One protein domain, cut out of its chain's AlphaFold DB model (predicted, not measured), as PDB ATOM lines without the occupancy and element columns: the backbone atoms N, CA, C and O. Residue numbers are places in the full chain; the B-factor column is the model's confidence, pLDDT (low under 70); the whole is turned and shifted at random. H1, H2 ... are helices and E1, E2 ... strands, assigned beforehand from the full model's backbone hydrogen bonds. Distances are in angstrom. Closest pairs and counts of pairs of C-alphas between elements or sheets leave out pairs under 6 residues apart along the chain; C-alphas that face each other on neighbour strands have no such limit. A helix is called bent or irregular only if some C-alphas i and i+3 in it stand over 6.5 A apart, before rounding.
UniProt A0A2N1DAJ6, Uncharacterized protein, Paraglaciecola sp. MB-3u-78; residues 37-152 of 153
ATOM      1  N   ARG A  37      31.432 223.266  -0.527       42.66
ATOM      2  CA  ARG A  37      31.847 224.690  -0.492       42.66
ATOM      3  C   ARG A  37      33.265 224.944   0.067       42.66
ATOM      4  O   ARG A  37      33.747 226.074   0.016       42.66
ATOM      5  N   VAL A  38      33.980 223.900   0.494       51.62
ATOM      6  CA  VAL A  38      35.367 223.913   1.004       51.62
ATOM      7  C   VAL A  38      36.434 224.327  -0.024       51.62
ATOM      8  O   VAL A  38      37.599 224.448   0.335       51.62
ATOM      9  N   GLY A  39      36.100 224.573  -1.295       52.06
ATOM     10  CA  GLY A  39      37.090 224.910  -2.330       52.06
ATOM     11  C   GLY A  39      37.952 226.148  -2.027       52.06
ATOM     12  O   GLY A  39      39.142 226.151  -2.343       52.06
ATOM     13  N   LYS A  40      37.396 227.186  -1.381       60.38
ATOM     14  CA  LYS A  40      38.173 228.360  -0.930       60.38
ATOM     15  C   LYS A  40      39.080 228.013   0.247       60.38
ATOM     16  O   LYS A  40      40.235 228.421   0.274       60.38
ATOM     17  N   THR A  41      38.579 227.231   1.197       60.38
ATOM     18  CA  THR A  41      39.355 226.891   2.384       60.38
ATOM     19  C   THR A  41      40.444 225.873   2.094       60.38
ATOM     20  O   THR A  41      41.532 225.979   2.636       60.38
ATOM     21  N   PHE A  42      40.207 224.954   1.162       62.16
ATOM     22  CA  PHE A  42      41.253 224.107   0.611       62.16
ATOM     23  C   PHE A  42      42.363 224.934  -0.041       62.16
ATOM     24  O   PHE A  42      43.528 224.675   0.234       62.16
ATOM     25  N   ARG A  43      42.029 225.943  -0.866       66.12
ATOM     26  CA  ARG A  43      43.046 226.840  -1.447       66.12
ATOM     27  C   ARG A  43      43.859 227.529  -0.355       66.12
ATOM     28  O   ARG A  43      45.080 227.469  -0.406       66.12
ATOM     29  N   ARG A  44      43.186 228.046   0.680       71.12
ATOM     30  CA  ARG A  44      43.840 228.624   1.862       71.12
ATOM     31  C   ARG A  44      44.785 227.631   2.541       71.12
ATOM     32  O   ARG A  44      45.918 227.988   2.810       71.12
ATOM     33  N   LEU A  45      44.353 226.392   2.794       68.19
ATOM     34  CA  LEU A  45      45.205 225.366   3.407       68.19
ATOM     35  C   LEU A  45      46.401 225.016   2.518       68.19
ATOM     36  O   LEU A  45      47.518 224.887   3.013       68.19
ATOM     37  N   LYS A  46      46.175 224.878   1.211       70.06
ATOM     38  CA  LYS A  46      47.221 224.578   0.232       70.06
ATOM     39  C   LYS A  46      48.288 225.671   0.206       70.06
ATOM     40  O   LYS A  46      49.473 225.354   0.192       70.06
ATOM     41  N   GLU A  47      47.870 226.935   0.230       73.44
ATOM     42  CA  GLU A  47      48.757 228.101   0.304       73.44
ATOM     43  C   GLU A  47      49.469 228.180   1.662       73.44
ATOM     44  O   GLU A  47      50.691 228.292   1.712       73.44
ATOM     45  N   GLN A  48      48.726 228.048   2.763       75.62
ATOM     46  CA  GLN A  48      49.229 228.199   4.131       75.62
ATOM     47  C   GLN A  48      50.253 227.128   4.522       75.62
ATOM     48  O   GLN A  48      51.210 227.426   5.232       75.62
ATOM     49  N   TYR A  49      50.052 225.889   4.076       71.69
ATOM     50  CA  TYR A  49      50.904 224.751   4.433       71.69
ATOM     51  C   TYR A  49      51.759 224.257   3.269       71.69
ATOM     52  O   TYR A  49      52.367 223.192   3.378       71.69
ATOM     53  N   SER A  50      51.788 225.021   2.170       77.00
ATOM     54  CA  SER A  50      52.618 224.802   0.984       77.00
ATOM     55  C   SER A  50      52.720 223.319   0.619       77.00
ATOM     56  O   SER A  50      53.805 222.736   0.639       77.00
ATOM     57  N   PHE A  51      51.565 222.684   0.375       76.56
ATOM     58  CA  PHE A  51      51.514 221.274  -0.010       76.56
ATOM     59  C   PHE A  51      51.055 221.072  -1.451       76.56
ATOM     60  O   PHE A  51      50.181 221.770  -1.971       76.56
ATOM     61  N   GLU A  52      51.647 220.082  -2.103       82.19
ATOM     62  CA  GLU A  52      51.308 219.671  -3.456       82.19
ATOM     63  C   GLU A  52      50.478 218.394  -3.430       82.19
ATOM     64  O   GLU A  52      50.629 217.536  -2.560       82.19
ATOM     65  N   LEU A  53      49.560 218.303  -4.385       77.56
ATOM     66  CA  LEU A  53      48.662 217.173  -4.522       77.56
ATOM     67  C   LEU A  53      48.857 216.575  -5.905       77.56
ATOM     68  O   LEU A  53      48.646 217.256  -6.907       77.56
ATOM     69  N   HIS A  54      49.228 215.307  -5.924       83.12
ATOM     70  CA  HIS A  54      49.519 214.546  -7.126       83.12
ATOM     71  C   HIS A  54      48.470 213.448  -7.250       83.12
ATOM     72  O   HIS A  54      48.294 212.650  -6.333       83.12
ATOM     73  N   ALA A  55      47.733 213.428  -8.353       82.69
ATOM     74  CA  ALA A  55      46.760 212.381  -8.628       82.69
ATOM     75  C   ALA A  55      47.310 211.478  -9.729       82.69
ATOM     76  O   ALA A  55      47.609 211.952 -10.820       82.69
ATOM     77  N   HIS A  56      47.415 210.192  -9.425       84.69
ATOM     78  CA  HIS A  56      47.898 209.159 -10.328       84.69
ATOM     79  C   HIS A  56      46.710 208.380 -10.877       84.69
ATOM     80  O   HIS A  56      45.802 207.993 -10.128       84.69
ATOM     81  N   ALA A  57      46.698 208.172 -12.189       81.69
ATOM     82  CA  ALA A  57      45.615 207.466 -12.859       81.69
ATOM     83  C   ALA A  57      45.755 205.952 -12.674       81.69
ATOM     84  O   ALA A  57      44.749 205.247 -12.579       81.69
ATOM     85  N   THR A  58      46.996 205.467 -12.584       84.56
ATOM     86  CA  THR A  58      47.306 204.039 -12.492       84.56
ATOM     87  C   THR A  58      48.035 203.676 -11.196       84.56
ATOM     88  O   THR A  58      48.630 204.509 -10.503       84.56
ATOM     89  N   LEU A  59      47.979 202.387 -10.849       82.94
ATOM     90  CA  LEU A  59      48.728 201.832  -9.721       82.94
ATOM     91  C   LEU A  59      50.238 201.929  -9.934       82.94
ATOM     92  O   LEU A  59      50.959 202.181  -8.975       82.94
ATOM     93  N   ASP A  60      50.703 201.742 -11.168       86.12
ATOM     94  CA  ASP A  60      52.130 201.719 -11.483       86.12
ATOM     95  C   ASP A  60      52.750 203.113 -11.358       86.12
ATOM     96  O   ASP A  60      53.806 203.255 -10.750       86.12
ATOM     97  N   GLU A  61      52.044 204.160 -11.801       86.94
ATOM     98  CA  GLU A  61      52.423 205.559 -11.540       86.94
ATOM     99  C   GLU A  61      52.510 205.852 -10.038       86.94
ATOM    100  O   GLU A  61      53.458 206.480  -9.564       86.94
ATOM    101  N   THR A  62      51.531 205.356  -9.275       84.06
ATOM    102  CA  THR A  62      51.491 205.538  -7.819       84.06
ATOM    103  C   THR A  62      52.690 204.868  -7.152       84.06
ATOM    104  O   THR A  62      53.334 205.484  -6.306       84.06
ATOM    105  N   LYS A  63      53.010 203.629  -7.544       85.19
ATOM    106  CA  LYS A  63      54.157 202.875  -7.023       85.19
ATOM    107  C   LYS A  63      55.483 203.526  -7.396       85.19
ATOM    108  O   LYS A  63      56.296 203.772  -6.516       85.19
ATOM    109  N   ALA A  64      55.664 203.896  -8.662       87.06
ATOM    110  CA  ALA A  64      56.876 204.573  -9.112       87.06
ATOM    111  C   ALA A  64      57.110 205.883  -8.344       87.06
ATOM    112  O   ALA A  64      58.238 206.196  -7.966       87.06
ATOM    113  N   ALA A  65      56.051 206.649  -8.071       85.75
ATOM    114  CA  ALA A  65      56.156 207.860  -7.266       85.75
ATOM    115  C   ALA A  65      56.442 207.564  -5.778       85.75
ATOM    116  O   ALA A  65      57.167 208.331  -5.143       85.75
ATOM    117  N   PHE A  66      55.906 206.470  -5.231       83.62
ATOM    118  CA  PHE A  66      56.167 206.032  -3.858       83.62
ATOM    119  C   PHE A  66      57.629 205.622  -3.657       83.62
ATOM    120  O   PHE A  66      58.288 206.143  -2.759       83.62
ATOM    121  N   ASP A  67      58.171 204.789  -4.545       83.31
ATOM    122  CA  ASP A  67      59.548 204.286  -4.448       83.31
ATOM    123  C   ASP A  67      60.589 205.417  -4.537       83.31
ATOM    124  O   ASP A  67      61.647 205.371  -3.908       83.31
ATOM    125  N   ASN A  68      60.267 206.486  -5.272       81.75
ATOM    126  CA  ASN A  68      61.142 207.644  -5.452       81.75
ATOM    127  C   ASN A  68      60.943 208.755  -4.409       81.75
ATOM    128  O   ASN A  68      61.684 209.744  -4.434       81.75
ATOM    129  N   ILE A  69      59.971 208.635  -3.494       75.19
ATOM    130  CA  ILE A  69      59.559 209.766  -2.651       75.19
ATOM    131  C   ILE A  69      60.707 210.292  -1.779       75.19
ATOM    132  O   ILE A  69      60.860 211.499  -1.628       75.19
ATOM    133  N   ASN A  70      61.564 209.404  -1.269       66.19
ATOM    134  CA  ASN A  70      62.679 209.770  -0.392       66.19
ATOM    135  C   ASN A  70      63.890 210.339  -1.148       66.19
ATOM    136  O   ASN A  70      64.672 211.093  -0.571       66.19
ATOM    137  N   LEU A  71      64.049 209.999  -2.431       64.19
ATOM    138  CA  LEU A  71      65.219 210.384  -3.227       64.19
ATOM    139  C   LEU A  71      65.189 211.865  -3.635       64.19
ATOM    140  O   LEU A  71      66.238 212.470  -3.841       64.19
ATOM    141  N   ASN A  72      63.996 212.463  -3.690       65.19
ATOM    142  CA  ASN A  72      63.780 213.808  -4.229       65.19
ATOM    143  C   ASN A  72      63.547 214.889  -3.160       65.19
ATOM    144  O   ASN A  72      63.263 216.040  -3.495       65.19
ATOM    145  N   VAL A  73      63.654 214.549  -1.871       66.88
ATOM    146  CA  VAL A  73      63.375 215.497  -0.783       66.88
ATOM    147  C   VAL A  73      64.583 216.401  -0.522       66.88
ATOM    148  O   VAL A  73      65.727 215.962  -0.406       66.88
ATOM    149  N   SER A  74      64.343 217.697  -0.387       66.94
ATOM    150  CA  SER A  74      65.281 218.708   0.093       66.94
ATOM    151  C   SER A  74      64.679 219.450   1.292       66.94
ATOM    152  O   SER A  74      63.514 219.264   1.646       66.94
ATOM    153  N   THR A  75      65.468 220.295   1.955       67.19
ATOM    154  CA  THR A  75      64.978 221.197   3.017       67.19
ATOM    155  C   THR A  75      63.856 222.117   2.527       67.19
ATOM    156  O   THR A  75      62.910 222.410   3.268       67.19
ATOM    157  N   ASP A  76      63.931 222.497   1.252       76.00
ATOM    158  CA  ASP A  76      62.999 223.406   0.587       76.00
ATOM    159  C   ASP A  76      61.827 222.675  -0.069       76.00
ATOM    160  O   ASP A  76      60.895 223.315  -0.557       76.00
ATOM    161  N   SER A  77      61.827 221.337  -0.043       80.62
ATOM    162  CA  SER A  77      60.700 220.554  -0.531       80.62
ATOM    163  C   SER A  77      59.418 220.954   0.187       80.62
ATOM    164  O   SER A  77      59.376 221.208   1.399       80.62
ATOM    165  N   LYS A  78      58.358 221.008  -0.611       83.38
ATOM    166  CA  LYS A  78      56.995 221.190  -0.143       83.38
ATOM    167  C   LYS A  78      56.470 219.897   0.458       83.38
ATOM    168  O   LYS A  78      56.972 218.812   0.176       83.38
ATOM    169  N   ASN A  79      55.442 220.032   1.282       83.31
ATOM    170  CA  ASN A  79      54.665 218.886   1.732       83.31
ATOM    171  C   ASN A  79      53.978 218.257   0.506       83.31
ATOM    172  O   ASN A  79      53.591 218.976  -0.415       83.31
ATOM    173  N   THR A  80      53.813 216.941   0.451       85.56
ATOM    174  CA  THR A  80      53.193 216.285  -0.709       85.56
ATOM    175  C   THR A  80      52.180 215.239  -0.288       85.56
ATOM    176  O   THR A  80      52.318 214.576   0.740       85.56
ATOM    177  N   ILE A  81      51.141 215.088  -1.106       81.00
ATOM    178  CA  ILE A  81      50.195 213.981  -1.034       81.00
ATOM    179  C   ILE A  81      50.012 213.430  -2.437       81.00
ATOM    180  O   ILE A  81      49.753 214.175  -3.380       81.00
ATOM    181  N   HIS A  82      50.110 212.118  -2.556       85.38
ATOM    182  CA  HIS A  82      49.888 211.370  -3.775       85.38
ATOM    183  C   HIS A  82      48.646 210.498  -3.601       85.38
ATOM    184  O   HIS A  82      48.492 209.810  -2.592       85.38
ATOM    185  N   LEU A  83      47.744 210.548  -4.575       81.12
ATOM    186  CA  LEU A  83      46.462 209.852  -4.572       81.12
ATOM    187  C   LEU A  83      46.397 208.910  -5.763       81.12
ATOM    188  O   LEU A  83      46.541 209.351  -6.900       81.12
ATOM    189  N   HIS A  84      46.086 207.645  -5.524       82.25
ATOM    190  CA  HIS A  84      45.743 206.723  -6.596       82.25
ATOM    191  C   HIS A  84      44.248 206.823  -6.916       82.25
ATOM    192  O   HIS A  84      43.399 206.682  -6.032       82.25
ATOM    193  N   ASN A  85      43.921 206.993  -8.200       73.12
ATOM    194  CA  ASN A  85      42.563 206.897  -8.735       73.12
ATOM    195  C   ASN A  85      41.575 207.909  -8.115       73.12
ATOM    196  O   ASN A  85      40.431 207.585  -7.784       73.12
ATOM    197  N   ALA A  86      42.004 209.167  -7.979       67.19
ATOM    198  CA  ALA A  86      41.158 210.271  -7.530       67.19
ATOM    199  C   ALA A  86      40.158 210.698  -8.631       67.19
ATOM    200  O   ALA A  86      40.290 211.768  -9.223       67.19
ATOM    201  N   LYS A  87      39.155 209.865  -8.938       54.06
ATOM    202  CA  LYS A  87      38.189 210.149 -10.017       54.06
ATOM    203  C   LYS A  87      37.360 211.414  -9.746       54.06
ATOM    204  O   LYS A  87      36.805 211.586  -8.662       54.06
ATOM    205  N   ASN A  88      37.227 212.256 -10.775       51.09
ATOM    206  CA  ASN A  88      36.266 213.359 -10.978       51.09
ATOM    207  C   ASN A  88      36.221 214.520  -9.966       51.09
ATOM    208  O   ASN A  88      35.700 215.581 -10.304       51.09
ATOM    209  N   ASN A  89      36.760 214.389  -8.752       59.25
ATOM    210  CA  ASN A  89      36.877 215.506  -7.817       59.25
ATOM    211  C   ASN A  89      38.035 215.280  -6.840       59.25
ATOM    212  O   ASN A  89      37.871 214.701  -5.766       59.25
ATOM    213  N   ILE A  90      39.204 215.797  -7.217       59.56
ATOM    214  CA  ILE A  90      40.447 215.735  -6.441       59.56
ATOM    215  C   ILE A  90      40.250 216.233  -4.995       59.56
ATOM    216  O   ILE A  90      40.842 215.671  -4.078       59.56
ATOM    217  N   LEU A  91      39.375 217.221  -4.761       57.94
ATOM    218  CA  LEU A  91      39.080 217.736  -3.416       57.94
ATOM    219  C   LEU A  91      38.309 216.721  -2.573       57.94
ATOM    220  O   LEU A  91      38.659 216.478  -1.421       57.94
ATOM    221  N   LYS A  92      37.261 216.112  -3.138       54.78
ATOM    222  CA  LYS A  92      36.463 215.093  -2.441       54.78
ATOM    223  C   LYS A  92      37.330 213.884  -2.086       54.78
ATOM    224  O   LYS A  92      37.260 213.393  -0.962       54.78
ATOM    225  N   SER A  93      38.190 213.470  -3.014       55.72
ATOM    226  CA  SER A  93      39.159 212.395  -2.800       55.72
ATOM    227  C   SER A  93      40.202 212.776  -1.746       55.72
ATOM    228  O   SER A  93      40.477 211.973  -0.867       55.72
ATOM    229  N   TYR A  94      40.716 214.008  -1.744       62.53
ATOM    230  CA  TYR A  94      41.663 214.495  -0.735       62.53
ATOM    231  C   TYR A  94      41.110 214.389   0.695       62.53
ATOM    232  O   TYR A  94      41.743 213.776   1.551       62.53
ATOM    233  N   PHE A  95      39.904 214.905   0.957       58.97
ATOM    234  CA  PHE A  95      39.298 214.815   2.294       58.97
ATOM    235  C   PHE A  95      38.970 213.370   2.692       58.97
ATOM    236  O   PHE A  95      39.186 212.987   3.842       58.97
ATOM    237  N   TYR A  96      38.475 212.564   1.749       58.00
ATOM    238  CA  TYR A  96      38.188 211.146   1.970       58.00
ATOM    239  C   TYR A  96      39.456 210.356   2.313       58.00
ATOM    240  O   TYR A  96      39.488 209.610   3.290       58.00
ATOM    241  N   HIS A  97      40.529 210.560   1.553       57.25
ATOM    242  CA  HIS A  97      41.767 209.831   1.757       57.25
ATOM    243  C   HIS A  97      42.534 210.319   2.986       57.25
ATOM    244  O   HIS A  97      43.068 209.476   3.690       57.25
ATOM    245  N   ILE A  98      42.526 211.614   3.332       57.78
ATOM    246  CA  ILE A  98      43.121 212.075   4.600       57.78
ATOM    247  C   ILE A  98      42.357 211.539   5.813       57.78
ATOM    248  O   ILE A  98      42.976 211.155   6.804       57.78
ATOM    249  N   ARG A  99      41.022 211.451   5.744       54.94
ATOM    250  CA  ARG A  99      40.229 210.782   6.787       54.94
ATOM    251  C   ARG A  99      40.654 209.319   6.946       54.94
ATOM    252  O   ARG A  99      40.843 208.868   8.069       54.94
ATOM    253  N   ASN A 100      40.840 208.607   5.837       53.56
ATOM    254  CA  ASN A 100      41.302 207.220   5.871       53.56
ATOM    255  C   ASN A 100      42.757 207.099   6.336       53.56
ATOM    256  O   ASN A 100      43.080 206.144   7.020       53.56
ATOM    257  N   VAL A 101      43.618 208.074   6.047       53.44
ATOM    258  CA  VAL A 101      44.994 208.127   6.567       53.44
ATOM    259  C   VAL A 101      45.003 208.279   8.075       53.44
ATOM    260  O   VAL A 101      45.703 207.547   8.761       53.44
ATOM    261  N   ALA A 102      44.180 209.179   8.609       52.38
ATOM    262  CA  ALA A 102      44.080 209.372  10.049       52.38
ATOM    263  C   ALA A 102      43.612 208.104  10.793       52.38
ATOM    264  O   ALA A 102      43.964 207.934  11.955       52.38
ATOM    265  N   GLY A 103      42.834 207.228  10.143       51.56
ATOM    266  CA  GLY A 103      42.351 205.972  10.735       51.56
ATOM    267  C   GLY A 103      43.149 204.715  10.371       51.56
ATOM    268  O   GLY A 103      43.084 203.726  11.097       51.56
ATOM    269  N   HIS A 104      43.864 204.719   9.242       55.34
ATOM    270  CA  HIS A 104      44.370 203.498   8.601       55.34
ATOM    271  C   HIS A 104      45.708 203.671   7.871       55.34
ATOM    272  O   HIS A 104      46.085 202.771   7.119       55.34
ATOM    273  N   ALA A 105      46.385 204.816   7.989       62.19
ATOM    274  CA  ALA A 105      47.725 204.939   7.431       62.19
ATOM    275  C   ALA A 105      48.786 204.465   8.413       62.19
ATOM    276  O   ALA A 105      48.748 204.785   9.603       62.19
ATOM    277  N   ASP A 106      49.787 203.799   7.861       65.06
ATOM    278  CA  ASP A 106      51.059 203.622   8.525       65.06
ATOM    279  C   ASP A 106      51.813 204.951   8.445       65.06
ATOM    280  O   ASP A 106      52.000 205.510   7.362       65.06
ATOM    281  N   ILE A 107      52.187 205.501   9.603       69.00
ATOM    282  CA  ILE A 107      52.905 206.775   9.705       69.00
ATOM    283  C   ILE A 107      54.291 206.514  10.280       69.00
ATOM    284  O   ILE A 107      54.441 206.041  11.406       69.00
ATOM    285  N   GLN A 108      55.313 206.908   9.533       70.56
ATOM    286  CA  GLN A 108      56.702 206.858   9.948       70.56
ATOM    287  C   GLN A 108      57.258 208.268  10.122       70.56
ATOM    288  O   GLN A 108      57.008 209.172   9.325       70.56
ATOM    289  N   LYS A 109      58.067 208.466  11.164       71.81
ATOM    290  CA  LYS A 109      58.861 209.684  11.316       71.81
ATOM    291  C   LYS A 109      60.238 209.467  10.701       71.81
ATOM    292  O   LYS A 109      60.947 208.546  11.096       71.81
ATOM    293  N   LEU A 110      60.629 210.343   9.787       74.31
ATOM    294  CA  LEU A 110      61.947 210.341   9.161       74.31
ATOM    295  C   LEU A 110      62.643 211.674   9.421       74.31
ATOM    296  O   LEU A 110      62.019 212.734   9.396       74.31
ATOM    297  N   LYS A 111      63.952 211.635   9.669       76.19
ATOM    298  CA  LYS A 111      64.783 212.839   9.726       76.19
ATOM    299  C   LYS A 111      65.646 212.872   8.477       76.19
ATOM    300  O   LYS A 111      66.483 211.995   8.289       76.19
ATOM    301  N   PHE A 112      65.464 213.892   7.649       73.38
ATOM    302  CA  PHE A 112      66.228 214.061   6.421       73.38
ATOM    303  C   PHE A 112      66.753 215.488   6.326       73.38
ATOM    304  O   PHE A 112      65.990 216.434   6.513       73.38
ATOM    305  N   LYS A 113      68.062 215.647   6.077       70.31
ATOM    306  CA  LYS A 113      68.744 216.955   5.974       70.31
ATOM    307  C   LYS A 113      68.320 217.946   7.078       70.31
ATOM    308  O   LYS A 113      67.971 219.087   6.810       70.31
ATOM    309  N   ASN A 114      68.320 217.484   8.334       77.06
ATOM    310  CA  ASN A 114      67.915 218.236   9.537       77.06
ATOM    311  C   ASN A 114      66.444 218.674   9.638       77.06
ATOM    312  O   ASN A 114      66.079 219.328  10.614       77.06
ATOM    313  N   VAL A 115      65.575 218.236   8.730       79.38
ATOM    314  CA  VAL A 115      64.126 218.437   8.824       79.38
ATOM    315  C   VAL A 115      63.463 217.135   9.269       79.38
ATOM    316  O   VAL A 115      63.798 216.050   8.793       79.38
ATOM    317  N   ASN A 116      62.531 217.241  10.217       81.38
ATOM    318  CA  ASN A 116      61.699 216.116  10.630       81.38
ATOM    319  C   ASN A 116      60.470 216.039   9.725       81.38
ATOM    320  O   ASN A 116      59.731 217.018   9.591       81.38
ATOM    321  N   TRP A 117      60.245 214.864   9.159       80.94
ATOM    322  CA  TRP A 117      59.141 214.543   8.272       80.94
ATOM    323  C   TRP A 117      58.287 213.441   8.887       80.94
ATOM    324  O   TRP A 117      58.799 212.520   9.521       80.94
ATOM    325  N   TYR A 118      56.981 213.538   8.688       77.19
ATOM    326  CA  TYR A 118      56.081 212.400   8.741       77.19
ATOM    327  C   TYR A 118      55.868 211.921   7.320       77.19
ATOM    328  O   TYR A 118      55.420 212.698   6.482       77.19
ATOM    329  N   VAL A 119      56.187 210.661   7.071       77.12
ATOM    330  CA  VAL A 119      55.792 209.947   5.864       77.12
ATOM    331  C   VAL A 119      54.627 209.060   6.243       77.12
ATOM    332  O   VAL A 119      54.653 208.432   7.300       77.12
ATOM    333  N   PHE A 120      53.594 209.043   5.420       74.12
ATOM    334  CA  PHE A 120      52.451 208.178   5.638       74.12
ATOM    335  C   PHE A 120      52.072 207.461   4.361       74.12
ATOM    336  O   PHE A 120      52.187 208.014   3.265       74.12
ATOM    337  N   GLU A 121      51.559 206.255   4.520       77.62
ATOM    338  CA  GLU A 121      50.983 205.477   3.439       77.62
ATOM    339  C   GLU A 121      49.682 204.835   3.886       77.62
ATOM    340  O   GLU A 121      49.525 204.416   5.026       77.62
ATOM    341  N   HIS A 122      48.729 204.762   2.971       77.88
ATOM    342  CA  HIS A 122      47.505 204.021   3.155       77.88
ATOM    343  C   HIS A 122      47.409 202.946   2.079       77.88
ATOM    344  O   HIS A 122      47.199 203.228   0.889       77.88
ATOM    345  N   MET A 123      47.537 201.707   2.539       73.56
ATOM    346  CA  MET A 123      47.382 200.502   1.743       73.56
ATOM    347  C   MET A 123      45.958 199.964   1.882       73.56
ATOM    348  O   MET A 123      45.446 199.795   2.985       73.56
ATOM    349  N   TYR A 124      45.321 199.648   0.756       74.19
ATOM    350  CA  TYR A 124      44.038 198.945   0.734       74.19
ATOM    351  C   TYR A 124      44.094 197.820  -0.292       74.19
ATOM    352  O   TYR A 124      44.390 198.068  -1.461       74.19
ATOM    353  N   SER A 125      43.819 196.586   0.140       76.62
ATOM    354  CA  SER A 125      43.918 195.382  -0.702       76.62
ATOM    355  C   SER A 125      45.273 195.265  -1.421       76.62
ATOM    356  O   SER A 125      45.321 195.050  -2.630       76.62
ATOM    357  N   ASN A 126      46.377 195.453  -0.685       76.44
ATOM    358  CA  ASN A 126      47.760 195.445  -1.194       76.44
ATOM    359  C   ASN A 126      48.052 196.480  -2.297       76.44
ATOM    360  O   ASN A 126      48.990 196.331  -3.078       76.44
ATOM    361  N   GLN A 127      47.253 197.543  -2.365       78.62
ATOM    362  CA  GLN A 127      47.445 198.643  -3.296       78.62
ATOM    363  C   GLN A 127      47.660 199.944  -2.535       78.62
ATOM    364  O   GLN A 127      46.848 200.290  -1.673       78.62
ATOM    365  N   ILE A 128      48.694 200.696  -2.919       80.81
ATOM    366  CA  ILE A 128      48.914 202.054  -2.422       80.81
ATOM    367  C   ILE A 128      47.749 202.907  -2.927       80.81
ATOM    368  O   ILE A 128      47.565 203.089  -4.134       80.81
ATOM    369  N   LYS A 129      46.899 203.370  -2.009       79.19
ATOM    370  CA  LYS A 129      45.778 204.265  -2.335       79.19
ATOM    371  C   LYS A 129      46.143 205.718  -2.120       79.19
ATOM    372  O   LYS A 129      45.690 206.585  -2.863       79.19
ATOM    373  N   LEU A 130      46.950 205.971  -1.101       78.50
ATOM    374  CA  LEU A 130      47.491 207.280  -0.809       78.50
ATOM    375  C   LEU A 130      48.856 207.106  -0.155       78.50
ATOM    376  O   LEU A 130      49.047 206.194   0.640       78.50
ATOM    377  N   PHE A 131      49.773 208.010  -0.454       82.62
ATOM    378  CA  PHE A 131      50.974 208.201   0.349       82.62
ATOM    379  C   PHE A 131      51.359 209.679   0.345       82.62
ATOM    380  O   PHE A 131      50.850 210.462  -0.458       82.62
ATOM    381  N   GLY A 132      52.223 210.098   1.255       81.25
ATOM    382  CA  GLY A 132      52.649 211.485   1.295       81.25
ATOM    383  C   GLY A 132      53.661 211.766   2.380       81.25
ATOM    384  O   GLY A 132      53.997 210.903   3.190       81.25
ATOM    385  N   MET A 133      54.138 213.005   2.381       82.56
ATOM    386  CA  MET A 133      55.064 213.488   3.387       82.56
ATOM    387  C   MET A 133      54.756 214.913   3.809       82.56
ATOM    388  O   MET A 133      54.475 215.788   2.991       82.56
ATOM    389  N   PHE A 134      54.839 215.144   5.112       80.00
ATOM    390  CA  PHE A 134      54.700 216.461   5.709       80.00
ATOM    391  C   PHE A 134      55.855 216.744   6.645       80.00
ATOM    392  O   PHE A 134      56.256 215.886   7.433       80.00
ATOM    393  N   LYS A 135      56.332 217.984   6.653       82.56
ATOM    394  CA  LYS A 135      57.157 218.495   7.739       82.56
ATOM    395  C   LYS A 135      56.375 218.309   9.034       82.56
ATOM    396  O   LYS A 135      55.188 218.627   9.121       82.56
ATOM    397  N   THR A 136      57.043 217.805  10.066       78.19
ATOM    398  CA  THR A 136      56.432 217.543  11.381       78.19
ATOM    399  C   THR A 136      55.710 218.777  11.933       78.19
ATOM    400  O   THR A 136      54.654 218.644  12.550       78.19
ATOM    401  N   ALA A 137      56.251 219.973  11.678       78.19
ATOM    402  CA  ALA A 137      55.668 221.242  12.104       78.19
ATOM    403  C   ALA A 137      54.335 221.584  11.411       78.19
ATOM    404  O   ALA A 137      53.536 222.327  11.981       78.19
ATOM    405  N   ASP A 138      54.094 221.047  10.213       75.06
ATOM    406  CA  ASP A 138      52.923 221.359   9.392       75.06
ATOM    407  C   ASP A 138      51.829 220.303   9.539       75.06
ATOM    408  O   ASP A 138      50.652 220.650   9.589       75.06
ATOM    409  N   PHE A 139      52.204 219.028   9.688       72.62
ATOM    410  CA  PHE A 139      51.268 217.902   9.773       72.62
ATOM    411  C   PHE A 139      50.152 218.118  10.809       72.62
ATOM    412  O   PHE A 139      48.966 218.047  10.486       72.62
ATOM    413  N   TRP A 140      50.517 218.453  12.051       69.56
ATOM    414  CA  TRP A 140      49.542 218.640  13.131       69.56
ATOM    415  C   TRP A 140      48.688 219.896  12.962       69.56
ATOM    416  O   TRP A 140      47.523 219.908  13.362       69.56
ATOM    417  N   LYS A 141      49.240 220.936  12.331       68.44
ATOM    418  CA  LYS A 141      48.499 222.163  12.029       68.44
ATOM    419  C   LYS A 141      47.450 221.906  10.947       68.44
ATOM    420  O   LYS A 141      46.297 222.281  11.126       68.44
ATOM    421  N   VAL A 142      47.827 221.194   9.882       67.12
ATOM    422  CA  VAL A 142      46.910 220.763   8.815       67.12
ATOM    423  C   VAL A 142      45.804 219.883   9.389       67.12
ATOM    424  O   VAL A 142      44.631 220.132   9.123       67.12
ATOM    425  N   HIS A 143      46.148 218.903  10.227       69.00
ATOM    426  CA  HIS A 143      45.160 218.059  10.898       69.00
ATOM    427  C   HIS A 143      44.165 218.885  11.732       69.00
ATOM    428  O   HIS A 143      42.954 218.722  11.585       69.00
ATOM    429  N   GLY A 144      44.658 219.799  12.576       61.78
ATOM    430  CA  GLY A 144      43.814 220.665  13.403       61.78
ATOM    431  C   GLY A 144      42.856 221.529  12.579       61.78
ATOM    432  O   GLY A 144      41.663 221.586  12.877       61.78
ATOM    433  N   GLU A 145      43.342 222.134  11.495       64.56
ATOM    434  CA  GLU A 145      42.498 222.909  10.585       64.56
ATOM    435  C   GLU A 145      41.429 222.045   9.906       64.56
ATOM    436  O   GLU A 145      40.268 222.441   9.851       64.56
ATOM    437  N   LEU A 146      41.769 220.841   9.437       63.06
ATOM    438  CA  LEU A 146      40.798 219.930   8.820       63.06
ATOM    439  C   LEU A 146      39.689 219.515   9.798       63.06
ATOM    440  O   LEU A 146      38.520 219.444   9.409       63.06
ATOM    441  N   VAL A 147      40.032 219.292  11.071       58.22
ATOM    442  CA  VAL A 147      39.055 219.027  12.139       58.22
ATOM    443  C   VAL A 147      38.142 220.237  12.355       58.22
ATOM    444  O   VAL A 147      36.922 220.077  12.427       58.22
ATOM    445  N   ASN A 148      38.708 221.444  12.416       56.62
ATOM    446  CA  ASN A 148      37.950 222.679  12.624       56.62
ATOM    447  C   ASN A 148      37.006 222.989  11.459       56.62
ATOM    448  O   ASN A 148      35.866 223.388  11.685       56.62
ATOM    449  N   LEU A 149      37.427 222.736  10.220       56.56
ATOM    450  CA  LEU A 149      36.588 222.951   9.040       56.56
ATOM    451  C   LEU A 149      35.341 222.083   9.018       56.56
ATOM    452  O   LEU A 149      34.326 222.494   8.467       56.56
ATOM    453  N   ARG A 150      35.394 220.907   9.640       49.97
ATOM    454  CA  ARG A 150      34.221 220.047   9.757       49.97
ATOM    455  C   ARG A 150      33.237 220.498  10.842       49.97
ATOM    456  O   ARG A 150      32.097 220.055  10.840       49.97
ATOM    457  N   ARG A 151      33.653 221.369  11.764       47.78
ATOM    458  CA  ARG A 151      32.789 221.893  12.837       47.78
ATOM    459  C   ARG A 151      31.973 223.116  12.418       47.78
ATOM    460  O   ARG A 151      31.029 223.467  13.117       47.78
ATOM    461  N   ILE A 152      32.323 223.759  11.304       44.66
ATOM    462  CA  ILE A 152      31.568 224.889  10.759       44.66
ATOM    463  C   ILE A 152      30.318 224.316  10.069       44.66
ATOM    464  O   ILE A 152      30.411 223.834   8.938       44.66
TER     465      ILE A 152
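This is residues 37 to 152 of the 153 residues of an uncharacterized protein of Paraglaciecola sp. MB-3u-78 (UniProt A0A2N1DAJ6). A twisted sheet of five strands has H3 lying across one face and the shorter H2 on the other face, while H1 and H4 run side by side in opposite ways toward one end of the longest axis, H4 over the same face as H3. The 116 printed residues hold four named helices and five named strands, in the order H1 E1 H2 E2 H3 E3 E4 E5 H4. The mixed sheet runs E1 E2 E5 E4 E3, with E1 and E2 parallel and the other neighbours antiparallel. The class is mixed, helices and strands; the whole is compact, with a radius of gyration of the C-alphas of 13.7 A and spans of 38 by 33 by 22 A.

H1, residues 37 to 48, is not on the sheet, but only just, with 4 pairs of C-alphas within 10 A. E1, residues 51 to 56, is an edge strand parallel to E2, residues 79 to 84, with N 54 and O 81 2.8 A apart. Between them H2, residues 59 to 67, is on the sheet at a height of 7.7 A, its closest C-alphas to E2 being those of Thr 62 and His 84, 6.0 A; E1, H2 and E2 form a strand-helix-strand unit, two parallel neighbours joined through a helix, with a right-handed crossover. H3, residues 90 to 104, is on the opposite face and runs across the strands, at 87 degrees to E4, residues 115 to 124, on the local plane; the C-alphas of Val 101 and His 122 are closest, 5.9 A. E3, residues 106 to 112, E4 and E5, residues 127 to 135, form a meander, each the antiparallel neighbour of the one before, through two hairpins; N 108 and O 119 are 2.8 A apart, N 120 and O 132 2.9 A. E5 also pairs with E2, N 82 to O 131 at 2.8 A. H4, residues 136 to 151, is on the same face of the sheet as H3; with H3 and H4 on one face and H2 on the other, the arrangement is three layers, helices on both faces of a sheet. H4 and H1 are close but not clearly touching, Leu 45 and Val 142 having the closest C-alphas, 7.3 A, at a shallow tilt of 18 degrees, opposite ways. In H2 and H3 every O i to N i+4 pair is within hydrogen-bond range; in H1 7 of 8 are, in H4 9 of 12.

H1 begins at C-alpha 37 (31.847, 224.690, -0.492) and is 18.3 A long; it is irregular, C-alphas 37 and 40 being 7.3 A apart. E1 measures 16.3 A, H2 12.3 A, E2 17.2 A, H3 19.8 A, E3 18.5 A, E4 29.1 A and E5 24.7 A. H4, 24.1 A, ends at C-alpha 151 (32.789, 221.893, 12.837) and is only just irregular, C-alphas 137 and 140 being 6.7 A apart.

The C-alphas farthest apart, those of Leu 71 and Ile 152, are 39.2 A apart. The printed part has no cut; the link from H2 to E2, 11 residues, is long and the others are tight. Mean pLDDT of the printed part is 70.7, with residues 37 to 43, 45, 70 to 75, 86 to 107 and 140 to 152 under 70.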